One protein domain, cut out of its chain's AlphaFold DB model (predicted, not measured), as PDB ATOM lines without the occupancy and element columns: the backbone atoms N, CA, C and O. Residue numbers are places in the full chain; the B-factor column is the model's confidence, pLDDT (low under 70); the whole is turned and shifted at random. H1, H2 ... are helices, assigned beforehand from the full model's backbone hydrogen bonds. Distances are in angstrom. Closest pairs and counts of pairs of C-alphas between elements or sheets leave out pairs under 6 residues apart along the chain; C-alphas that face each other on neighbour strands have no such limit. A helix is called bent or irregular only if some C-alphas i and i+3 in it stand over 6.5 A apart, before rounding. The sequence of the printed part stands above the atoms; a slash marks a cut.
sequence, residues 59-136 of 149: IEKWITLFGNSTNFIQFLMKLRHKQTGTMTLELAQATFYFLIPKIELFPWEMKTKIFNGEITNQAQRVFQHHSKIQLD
ATOM      1  N   ILE A  59      41.296  -9.243 119.837       89.31
ATOM      2  CA  ILE A  59      42.655  -9.527 120.300       89.31
ATOM      3  C   ILE A  59      42.682 -10.219 121.669       89.31
ATOM      4  O   ILE A  59      43.488 -11.120 121.878       89.31
ATOM      5  N   GLU A  60      41.774  -9.861 122.581       86.88
ATOM      6  CA  GLU A  60      41.677 -10.484 123.907       86.88
ATOM      7  C   GLU A  60      41.364 -11.979 123.775       86.88
ATOM      8  O   GLU A  60      42.128 -12.821 124.247       86.88
ATOM      9  N   LYS A  61      40.301 -12.324 123.029       86.94
ATOM     10  CA  LYS A  61      39.932 -13.719 122.746       86.94
ATOM     11  C   LYS A  61      41.056 -14.472 122.046       86.94
ATOM     12  O   LYS A  61      41.300 -15.634 122.366       86.94
ATOM     13  N   TRP A  62      41.723 -13.823 121.095       90.38
ATOM     14  CA  TRP A  62      42.842 -14.405 120.365       90.38
ATOM     15  C   TRP A  62      43.998 -14.774 121.297       90.38
ATOM     16  O   TRP A  62      44.468 -15.913 121.263       90.38
ATOM     17  N   ILE A  63      44.430 -13.834 122.146       89.00
ATOM     18  CA  ILE A  63      45.526 -14.042 123.098       89.00
ATOM     19  C   ILE A  63      45.161 -15.147 124.083       89.00
ATOM     20  O   ILE A  63      45.975 -16.035 124.320       89.00
ATOM     21  N   THR A  64      43.939 -15.128 124.613       86.25
ATOM     22  CA  THR A  64      43.473 -16.175 125.518       86.25
ATOM     23  C   THR A  64      43.488 -17.526 124.801       86.25
ATOM     24  O   THR A  64      44.240 -18.421 125.170       86.25
ATOM     25  N   LEU A  65      42.719 -17.702 123.730       87.69
ATOM     26  CA  LEU A  65      42.540 -19.022 123.125       87.69
ATOM     27  C   LEU A  65      43.810 -19.550 122.460       87.69
ATOM     28  O   LEU A  65      44.224 -20.672 122.744       87.69
ATOM     29  N   PHE A  66      44.423 -18.760 121.586       90.38
ATOM     30  CA  PHE A  66      45.529 -19.213 120.749       90.38
ATOM     31  C   PHE A  66      46.870 -18.701 121.265       90.38
ATOM     32  O   PHE A  66      47.851 -19.440 121.255       90.38
ATOM     33  N   GLY A  67      46.942 -17.443 121.698       89.31
ATOM     34  CA  GLY A  67      48.185 -16.776 122.105       89.31
ATOM     35  C   GLY A  67      49.113 -16.434 120.934       89.31
ATOM     36  O   GLY A  67      49.722 -15.370 120.919       89.31
ATOM     37  N   ASN A  68      49.200 -17.303 119.926       90.81
ATOM     38  CA  ASN A  68      49.991 -17.113 118.717       90.81
ATOM     39  C   ASN A  68      49.350 -17.803 117.499       90.81
ATOM     40  O   ASN A  68      48.478 -18.667 117.623       90.81
ATOM     41  N   SER A  69      49.826 -17.442 116.308       91.12
ATOM     42  CA  SER A  69      49.316 -17.961 115.033       91.12
ATOM     43  C   SER A  69      49.573 -19.459 114.841       91.12
ATOM     44  O   SER A  69      48.775 -20.137 114.197       91.12
ATOM     45  N   THR A  70      50.638 -20.010 115.428       91.50
ATOM     46  CA  THR A  70      50.925 -21.451 115.359       91.50
ATOM     47  C   THR A  70      49.810 -22.254 116.020       91.50
ATOM     48  O   THR A  70      49.279 -23.184 115.419       91.50
ATOM     49  N   ASN A  71      49.384 -21.861 117.218       91.81
ATOM     50  CA  ASN A  71      48.293 -22.510 117.941       91.81
ATOM     51  C   ASN A  71      46.957 -22.405 117.193       91.81
ATOM     52  O   ASN A  71      46.185 -23.363 117.164       91.81
ATOM     53  N   PHE A  72      46.717 -21.282 116.512       92.56
ATOM     54  CA  PHE A  72      45.566 -21.130 115.626       92.56
ATOM     55  C   PHE A  72      45.575 -22.148 114.473       92.56
ATOM     56  O   PHE A  72      44.582 -22.845 114.252       92.56
ATOM     57  N   ILE A  73      46.711 -22.318 113.791       91.12
ATOM     58  CA  ILE A  73      46.866 -23.323 112.725       91.12
ATOM     59  C   ILE A  73      46.664 -24.738 113.282       91.12
ATOM     60  O   ILE A  73      45.922 -25.535 112.709       91.12
ATOM     61  N   GLN A  74      47.255 -25.043 114.439       89.00
ATOM     62  CA  GLN A  74      47.087 -26.336 115.109       89.00
ATOM     63  C   GLN A  74      45.618 -26.613 115.452       89.00
ATOM     64  O   GLN A  74      45.144 -27.740 115.293       89.00
ATOM     65  N   PHE A  75      44.872 -25.594 115.883       88.81
ATOM     66  CA  PHE A  75      43.432 -25.691 116.099       88.81
ATOM     67  C   PHE A  75      42.679 -26.026 114.802       88.81
ATOM     68  O   PHE A  75      41.878 -26.965 114.803       88.81
ATOM     69  N   LEU A  76      42.967 -25.339 113.689       88.56
ATOM     70  CA  LEU A  76      42.355 -25.640 112.386       88.56
ATOM     71  C   LEU A  76      42.659 -27.074 111.928       88.56
ATOM     72  O   LEU A  76      41.769 -27.789 111.465       88.56
ATOM     73  N   MET A  77      43.894 -27.538 112.128       84.75
ATOM     74  CA  MET A  77      44.283 -28.913 111.819       84.75
ATOM     75  C   MET A  77      43.476 -29.931 112.637       84.75
ATOM     76  O   MET A  77      42.947 -30.896 112.079       84.75
ATOM     77  N   LYS A  78      43.328 -29.716 113.952       82.06
ATOM     78  CA  LYS A  78      42.495 -30.581 114.808       82.06
ATOM     79  C   LYS A  78      41.027 -30.559 114.383       82.06
ATOM     80  O   LYS A  78      40.378 -31.606 114.401       82.06
ATOM     81  N   LEU A  79      40.515 -29.394 113.980       80.56
ATOM     82  CA  LEU A  79      39.149 -29.244 113.482       80.56
ATOM     83  C   LEU A  79      38.920 -30.094 112.221       80.56
ATOM     84  O   LEU A  79      37.916 -30.801 112.149       80.56
ATOM     85  N   ARG A  80      39.878 -30.111 111.283       75.62
ATOM     86  CA  ARG A  80      39.848 -30.996 110.104       75.62
ATOM     87  C   ARG A  80      39.879 -32.475 110.491       75.62
ATOM     88  O   ARG A  80      39.050 -33.245 110.024       75.62
ATOM     89  N   HIS A  81      40.803 -32.890 111.358       69.25
ATOM     90  CA  HIS A  81      40.935 -34.304 111.746       69.25
ATOM     91  C   HIS A  81      39.691 -34.864 112.445       69.25
ATOM     92  O   HIS A  81      39.379 -36.049 112.333       69.25
ATOM     93  N   LYS A  82      38.945 -34.006 113.145       65.25
ATOM     94  CA  LYS A  82      37.613 -34.345 113.652       65.25
ATOM     95  C   LYS A  82      36.641 -34.660 112.507       65.25
ATOM     96  O   LYS A  82      35.920 -35.649 112.592       65.25
ATOM     97  N   GLN A  83      36.610 -33.831 111.464       59.94
ATOM     98  CA  GLN A  83      35.701 -34.003 110.322       59.94
ATOM     99  C   GLN A  83      36.013 -35.268 109.506       59.94
ATOM    100  O   GLN A  83      35.104 -35.844 108.922       59.94
ATOM    101  N   THR A  84      37.261 -35.750 109.519       58.56
ATOM    102  CA  THR A  84      37.681 -36.971 108.807       58.56
ATOM    103  C   THR A  84      37.515 -38.267 109.622       58.56
ATOM    104  O   THR A  84      38.019 -39.313 109.220       58.56
ATOM    105  N   GLY A  85      36.831 -38.230 110.776       55.88
ATOM    106  CA  GLY A  85      36.365 -39.430 111.496       55.88
ATOM    107  C   GLY A  85      37.437 -40.259 112.218       55.88
ATOM    108  O   GLY A  85      37.162 -41.372 112.651       55.88
ATOM    109  N   THR A  86      38.664 -39.751 112.364       55.16
ATOM    110  CA  THR A  86      39.785 -40.501 112.975       55.16
ATOM    111  C   THR A  86      39.830 -40.381 114.513       55.16
ATOM    112  O   THR A  86      40.593 -41.075 115.177       55.16
ATOM    113  N   MET A  87      39.000 -39.516 115.106       57.59
ATOM    114  CA  MET A  87      38.814 -39.387 116.558       57.59
ATOM    115  C   MET A  87      37.479 -40.021 116.963       57.59
ATOM    116  O   MET A  87      36.494 -39.845 116.248       57.59
ATOM    117  N   THR A  88      37.418 -40.724 118.101       60.00
ATOM    118  CA  THR A  88      36.140 -41.273 118.583       60.00
ATOM    119  C   THR A  88      35.133 -40.142 118.805       60.00
ATOM    120  O   THR A  88      35.464 -39.076 119.338       60.00
ATOM    121  N   LEU A  89      33.895 -40.365 118.355       59.09
ATOM    122  CA  LEU A  89      32.820 -39.371 118.355       59.09
ATOM    123  C   LEU A  89      32.568 -38.783 119.757       59.09
ATOM    124  O   LEU A  89      32.342 -37.582 119.883       59.09
ATOM    125  N   GLU A  90      32.689 -39.601 120.802       57.41
ATOM    126  CA  GLU A  90      32.497 -39.211 122.207       57.41
ATOM    127  C   GLU A  90      33.541 -38.193 122.690       57.41
ATOM    128  O   GLU A  90      33.191 -37.149 123.246       57.41
ATOM    129  N   LEU A  91      34.829 -38.431 122.408       60.12
ATOM    130  CA  LEU A  91      35.903 -37.491 122.750       60.12
ATOM    131  C   LEU A  91      35.750 -36.176 121.976       60.12
ATOM    132  O   LEU A  91      36.003 -35.102 122.525       60.12
ATOM    133  N   ALA A  92      35.292 -36.244 120.722       61.34
ATOM    134  CA  ALA A  92      35.019 -35.074 119.889       61.34
ATOM    135  C   ALA A  92      33.815 -34.249 120.367       61.34
ATOM    136  O   ALA A  92      33.853 -33.016 120.306       61.34
ATOM    137  N   GLN A  93      32.758 -34.914 120.839       62.12
ATOM    138  CA  GLN A  93      31.578 -34.276 121.423       62.12
ATOM    139  C   GLN A  93      31.911 -33.544 122.716       62.12
ATOM    140  O   GLN A  93      31.640 -32.344 122.814       62.12
ATOM    141  N   ALA A  94      32.590 -34.215 123.647       62.25
ATOM    142  CA  ALA A  94      32.944 -33.630 124.935       62.25
ATOM    143  C   ALA A  94      33.897 -32.425 124.814       62.25
ATOM    144  O   ALA A  94      33.817 -31.497 125.615       62.25
ATOM    145  N   THR A  95      34.790 -32.410 123.817       65.56
ATOM    146  CA  THR A  95      35.827 -31.367 123.705       65.56
ATOM    147  C   THR A  95      35.510 -30.255 122.717       65.56
ATOM    148  O   THR A  95      35.724 -29.101 123.055       65.56
ATOM    149  N   PHE A  96      35.005 -30.539 121.513       72.88
ATOM    150  CA  PHE A  96      34.774 -29.494 120.504       72.88
ATOM    151  C   PHE A  96      33.325 -29.011 120.482       72.88
ATOM    152  O   PHE A  96      33.095 -27.806 120.464       72.88
ATOM    153  N   TYR A  97      32.351 -29.929 120.463       73.94
ATOM    154  CA  TYR A  97      30.935 -29.555 120.342       73.94
ATOM    155  C   TYR A  97      30.384 -28.894 121.603       73.94
ATOM    156  O   TYR A  97      29.530 -28.026 121.491       73.94
ATOM    157  N   PHE A  98      30.886 -29.252 122.782       76.50
ATOM    158  CA  PHE A  98      30.515 -28.567 124.018       76.50
ATOM    159  C   PHE A  98      31.259 -27.238 124.194       76.50
ATOM    160  O   PHE A  98      30.670 -26.220 124.554       76.50
ATOM    161  N   LEU A  99      32.566 -27.231 123.924       78.19
ATOM    162  CA  LEU A  99      33.414 -26.096 124.266       78.19
ATOM    163  C   LEU A  99      33.235 -24.908 123.321       78.19
ATOM    164  O   LEU A  99      33.115 -23.789 123.805       78.19
ATOM    165  N   ILE A 100      33.209 -25.138 122.000       80.44
ATOM    166  CA  ILE A 100      33.128 -24.066 120.990       80.44
ATOM    167  C   ILE A 100      31.882 -23.186 121.195       80.44
ATOM    168  O   ILE A 100      32.044 -21.963 121.217       80.44
ATOM    169  N   PRO A 101      30.669 -23.748 121.392       81.38
ATOM    170  CA  PRO A 101      29.491 -22.950 121.720       81.38
ATOM    171  C   PRO A 101      29.593 -22.286 123.093       81.38
ATOM    172  O   PRO A 101      29.247 -21.119 123.222       81.38
ATOM    173  N   LYS A 102      30.112 -22.989 124.111       80.81
ATOM    174  CA  LYS A 102      30.211 -22.461 125.482       80.81
ATOM    175  C   LYS A 102      31.091 -21.214 125.580       80.81
ATOM    176  O   LYS A 102      30.775 -20.307 126.343       80.81
ATOM    177  N   ILE A 103      32.195 -21.175 124.835       78.50
ATOM    178  CA  ILE A 103      33.089 -20.007 124.801       78.50
ATOM    179  C   ILE A 103      32.654 -18.957 123.773       78.50
ATOM    180  O   ILE A 103      33.354 -17.956 123.611       78.50
ATOM    181  N   GLU A 104      31.556 -19.216 123.055       83.00
ATOM    182  CA  GLU A 104      31.066 -18.401 121.944       83.00
ATOM    183  C   GLU A 104      32.205 -18.084 120.980       83.00
ATOM    184  O   GLU A 104      32.540 -16.925 120.719       83.00
ATOM    185  N   LEU A 105      32.877 -19.142 120.503       83.19
ATOM    186  CA  LEU A 105      34.004 -18.971 119.589       83.19
ATOM    187  C   LEU A 105      33.551 -18.169 118.373       83.19
ATOM    188  O   LEU A 105      34.267 -17.272 117.951       83.19
ATOM    189  N   PHE A 106      32.353 -18.471 117.869       82.00
ATOM    190  CA  PHE A 106      31.695 -17.756 116.788       82.00
ATOM    191  C   PHE A 106      30.433 -17.042 117.295       82.00
ATOM    192  O   PHE A 106      29.707 -17.633 118.099       82.00
ATOM    193  N   PRO A 107      30.126 -15.843 116.768       79.19
ATOM    194  CA  PRO A 107      30.965 -15.023 115.883       79.19
ATOM    195  C   PRO A 107      32.175 -14.410 116.619       79.19
ATOM    196  O   PRO A 107      32.129 -14.133 117.816       79.19
ATOM    197  N   TRP A 108      33.282 -14.196 115.899       83.31
ATOM    198  CA  TRP A 108      34.584 -13.808 116.479       83.31
ATOM    199  C   TRP A 108      34.562 -12.469 117.223       83.31
ATOM    200  O   TRP A 108      35.321 -12.269 118.166       83.31
ATOM    201  N   GLU A 109      33.653 -11.585 116.831       81.12
ATOM    202  CA  GLU A 109      33.492 -10.222 117.344       81.12
ATOM    203  C   GLU A 109      32.895 -10.181 118.758       81.12
ATOM    204  O   GLU A 109      33.069  -9.199 119.478       81.12
ATOM    205  N   MET A 110      32.208 -11.246 119.187       77.69
ATOM    206  CA  MET A 110      31.629 -11.296 120.529       77.69
ATOM    207  C   MET A 110      32.727 -11.367 121.584       77.69
ATOM    208  O   MET A 110      33.645 -12.180 121.479       77.69
ATOM    209  N   LYS A 111      32.621 -10.564 122.645       70.38
ATOM    210  CA  LYS A 111      33.528 -10.658 123.797       70.38
ATOM    211  C   LYS A 111      33.495 -12.070 124.387       70.38
ATOM    212  O   LYS A 111      32.455 -12.724 124.397       70.38
ATOM    213  N   THR A 112      34.639 -12.569 124.844       64.12
ATOM    214  CA  THR A 112      34.711 -13.893 125.475       64.12
ATOM    215  C   THR A 112      33.889 -13.942 126.750       64.12
ATOM    216  O   THR A 112      34.092 -13.120 127.637       64.12
ATOM    217  N   LYS A 113      33.094 -14.999 126.920       66.31
ATOM    218  CA  LYS A 113      32.561 -15.410 128.231       66.31
ATOM    219  C   LYS A 113      33.566 -16.234 129.049       66.31
ATOM    220  O   LYS A 113      33.175 -17.022 129.905       66.31
ATOM    221  N   ILE A 114      34.863 -16.109 128.764       63.78
ATOM    222  CA  ILE A 114      35.914 -16.758 129.554       63.78
ATOM    223  C   ILE A 114      36.028 -15.955 130.849       63.78
ATOM    224  O   ILE A 114      36.756 -14.970 130.931       63.78
ATOM    225  N   PHE A 115      35.217 -16.331 131.836       50.94
ATOM    226  CA  PHE A 115      35.241 -15.723 133.157       50.94
ATOM    227  C   PHE A 115      36.587 -16.042 133.822       50.94
ATOM    228  O   PHE A 115      36.969 -17.204 133.928       50.94
ATOM    229  N   ASN A 116      37.282 -14.990 134.262       52.59
ATOM    230  CA  ASN A 116      38.498 -14.999 135.090       52.59
ATOM    231  C   ASN A 116      39.842 -15.257 134.386       52.59
ATOM    232  O   ASN A 116      40.839 -15.460 135.069       52.59
ATOM    233  N   GLY A 117      39.917 -15.224 133.051       55.81
ATOM    234  CA  GLY A 117      41.200 -15.318 132.330       55.81
ATOM    235  C   GLY A 117      41.876 -16.698 132.361       55.81
ATOM    236  O   GLY A 117      42.827 -16.923 131.614       55.81
ATOM    237  N   GLU A 118      41.358 -17.649 133.143       60.28
ATOM    238  CA  GLU A 118      41.823 -19.032 133.170       60.28
ATOM    239  C   GLU A 118      41.055 -19.894 132.164       60.28
ATOM    240  O   GLU A 118      39.835 -20.076 132.207       60.28
ATOM    241  N   ILE A 119      41.806 -20.460 131.230       67.25
ATOM    242  CA  ILE A 119      41.310 -21.430 130.265       67.25
ATOM    243  C   ILE A 119      41.288 -22.782 130.961       67.25
ATOM    244  O   ILE A 119      42.302 -23.229 131.489       67.25
ATOM    245  N   THR A 120      40.149 -23.472 130.936       73.75
ATOM    246  CA  THR A 120      40.077 -24.826 131.495       73.75
ATOM    247  C   THR A 120      41.095 -25.744 130.805       73.75
ATOM    248  O   THR A 120      41.354 -25.609 129.607       73.75
ATOM    249  N   ASN A 121      41.611 -26.755 131.512       73.00
ATOM    250  CA  ASN A 121      42.533 -27.750 130.936       73.00
ATOM    251  C   ASN A 121      42.009 -28.364 129.619       73.00
ATOM    252  O   ASN A 121      42.774 -28.698 128.713       73.00
ATOM    253  N   GLN A 122      40.685 -28.494 129.486       72.94
ATOM    254  CA  GLN A 122      40.040 -28.966 128.260       72.94
ATOM    255  C   GLN A 122      40.196 -27.970 127.105       72.94
ATOM    256  O   GLN A 122      40.541 -28.368 125.993       72.94
ATOM    257  N   ALA A 123      39.997 -26.680 127.365       78.12
ATOM    258  CA  ALA A 123      40.170 -25.643 126.362       78.12
ATOM    259  C   ALA A 123      41.635 -25.447 125.966       78.12
ATOM    260  O   ALA A 123      41.931 -25.324 124.779       78.12
ATOM    261  N   GLN A 124      42.568 -25.576 126.909       80.12
ATOM    262  CA  GLN A 124      43.994 -25.547 126.593       80.12
ATOM    263  C   GLN A 124      44.386 -26.688 125.637       80.12
ATOM    264  O   GLN A 124      45.145 -26.488 124.684       80.12
ATOM    265  N   ARG A 125      43.831 -27.892 125.832       79.31
ATOM    266  CA  ARG A 125      44.032 -29.040 124.926       79.31
ATOM    267  C   ARG A 125      43.488 -28.792 123.524       79.31
ATOM    268  O   ARG A 125      44.098 -29.233 122.549       79.31
ATOM    269  N   VAL A 126      42.368 -28.088 123.404       81.88
ATOM    270  CA  VAL A 126      41.757 -27.775 122.109       81.88
ATOM    271  C   VAL A 126      42.545 -26.688 121.379       81.88
ATOM    272  O   VAL A 126      42.954 -26.915 120.238       81.88
ATOM    273  N   PHE A 127      42.826 -25.565 122.037       86.06
ATOM    274  CA  PHE A 127      43.324 -24.364 121.363       86.06
ATOM    275  C   PHE A 127      44.845 -24.184 121.391       86.06
ATOM    276  O   PHE A 127      45.376 -23.591 120.463       86.06
ATOM    277  N   GLN A 128      45.551 -24.725 122.391       85.94
ATOM    278  CA  GLN A 128      46.981 -24.434 122.590       85.94
ATOM    279  C   GLN A 128      47.905 -25.648 122.446       85.94
ATOM    280  O   GLN A 128      49.090 -25.492 122.180       85.94
ATOM    281  N   HIS A 129      47.407 -26.875 122.621       83.81
ATOM    282  CA  HIS A 129      48.264 -28.055 122.450       83.81
ATOM    283  C   HIS A 129      48.574 -28.321 120.973       83.81
ATOM    284  O   HIS A 129      47.765 -28.022 120.096       83.81
ATOM    285  N   HIS A 130      49.694 -28.977 120.687       79.06
ATOM    286  CA  HIS A 130      49.993 -29.415 119.327       79.06
ATOM    287  C   HIS A 130      48.991 -30.480 118.855       79.06
ATOM    288  O   HIS A 130      48.497 -31.306 119.634       79.06
ATOM    289  N   SER A 131      48.667 -30.466 117.567       74.12
ATOM    290  CA  SER A 131      47.879 -31.517 116.942       74.12
ATOM    291  C   SER A 131      48.667 -32.829 116.910       74.12
ATOM    292  O   SER A 131      49.857 -32.840 116.610       74.12
ATOM    293  N   LYS A 132      48.011 -33.960 117.190       75.12
ATOM    294  CA  LYS A 132      48.632 -35.296 117.081       75.12
ATOM    295  C   LYS A 132      48.528 -35.890 115.670       75.12
ATOM    296  O   LYS A 132      48.757 -37.081 115.484       75.12
ATOM    297  N   ILE A 133      48.123 -35.085 114.688       74.06
ATOM    298  CA  ILE A 133      47.978 -35.530 113.303       74.06
ATOM    299  C   ILE A 133      49.362 -35.782 112.723       74.06
ATOM    300  O   ILE A 133      50.169 -34.866 112.615       74.06
ATOM    301  N   GLN A 134      49.600 -37.015 112.294       76.62
ATOM    302  CA  GLN A 134      50.772 -37.381 111.507       76.62
ATOM    303  C   GLN A 134      50.456 -37.167 110.025       76.62
ATOM    304  O   GLN A 134      49.982 -38.091 109.365       76.62
ATOM    305  N   LEU A 135      50.650 -35.942 109.526       75.50
ATOM    306  CA  LEU A 135      50.384 -35.559 108.128       75.50
ATOM    307  C   LEU A 135      51.094 -36.478 107.127       75.50
ATOM    308  O   LEU A 135      50.464 -36.901 106.163       75.50
ATOM    309  N   ASP A 136      52.330 -36.873 107.424       79.75
ATOM    310  CA  ASP A 136      53.159 -37.740 106.574       79.75
ATOM    311  C   ASP A 136      52.509 -39.102 106.290       79.75
ATOM    312  O   ASP A 136      52.744 -39.717 105.259       79.75
TER     313      ASP A 136
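AT A GLANCE: This is residues 59 to 136 of the 149 residues of an uncharacterized protein of Puccinia sorghi (UniProt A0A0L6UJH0). H1, H2, H3 and H4 follow one another round a horseshoe, and the short helix H5 fills its middle, packing on H1, H2 and H3 and crossing H2 and H3 nearly at right angles. An 18-residue loop, residues 103 to 120, swings out from H4 and back to H5. The printed part has 78 residues with five named helices, in the order H1, H2, H3, H4, H5, and no named strand, and its class is all helix. It is compact, with a radius of gyration of the C-alphas of 12.4 A, and spans 36 by 25 by 22 A.

HOW THE PARTS SIT: The longest helix is H2, residues 69 to 83. It touches H5, residues 121 to 127, about perpendicular at 86 degrees, the closest C-alphas being those of Phe 75 and Phe 127, 5.4 A apart. H5 is the hub. It also touches H3, residues 89 to 97, about perpendicular at 80 degrees, with the C-alphas of Thr 95 and Gln 122 closest at 6.7 A. H1, residues 59 to 65, and H5 only just touch, with 3 pairs of C-alphas within 8 A; the closest are those of Leu 65 and Phe 127, 5.7 A apart, and the two run opposite ways at a steep tilt of 60 degrees. H4, residues 99 to 102, is close to H5 but not clearly touching, with the C-alphas of Leu 99 and Ala 123 closest at 7.1 A. H2 and H3 are close but not clearly touching; their closest C-alphas, those of Lys 82 and Ala 92, are 6.8 A apart. H1 and H2 are near each other, their closest C-alphas 8.4 A apart. H3 and H4 meet only through their link. H1 is apart from H3 and H4, and H2 is apart from H4. In H1, H2, H3 and H5 every O i to N i+4 pair is within hydrogen-bond range; H4 is too short for such a pair, and its one O i to N i+3 pair is within range.

IN THESE COORDINATES: H2 is 21.6 A long, from C-alpha 69 at (49.316, -17.961, 115.033) to C-alpha 83 at (35.701, -34.003, 110.322). H1, which begins with C-alpha 59 at (42.655, -9.527, 120.300), is 9.9 A long. H3 measures 10.2 A and is neither bent nor irregular, but only just: C-alphas 94 and 97 are 6.5 A apart. H4 measures 5.0 A. H5, also 10.2 A, ends with C-alpha 127 at (43.324, -24.364, 121.363).

THE WHOLE: The two C-alphas farthest apart, those of Asn 116 and Asp 136, are 39.3 A from each other. The printed part has no cut. The links from H1 to H2, H2 to H3 and H3 to H4 are tight, and that from H4 to H5 is long. Mean pLDDT of the printed part is 75.9; residues 81 to 95 and 112 to 119 are under 70.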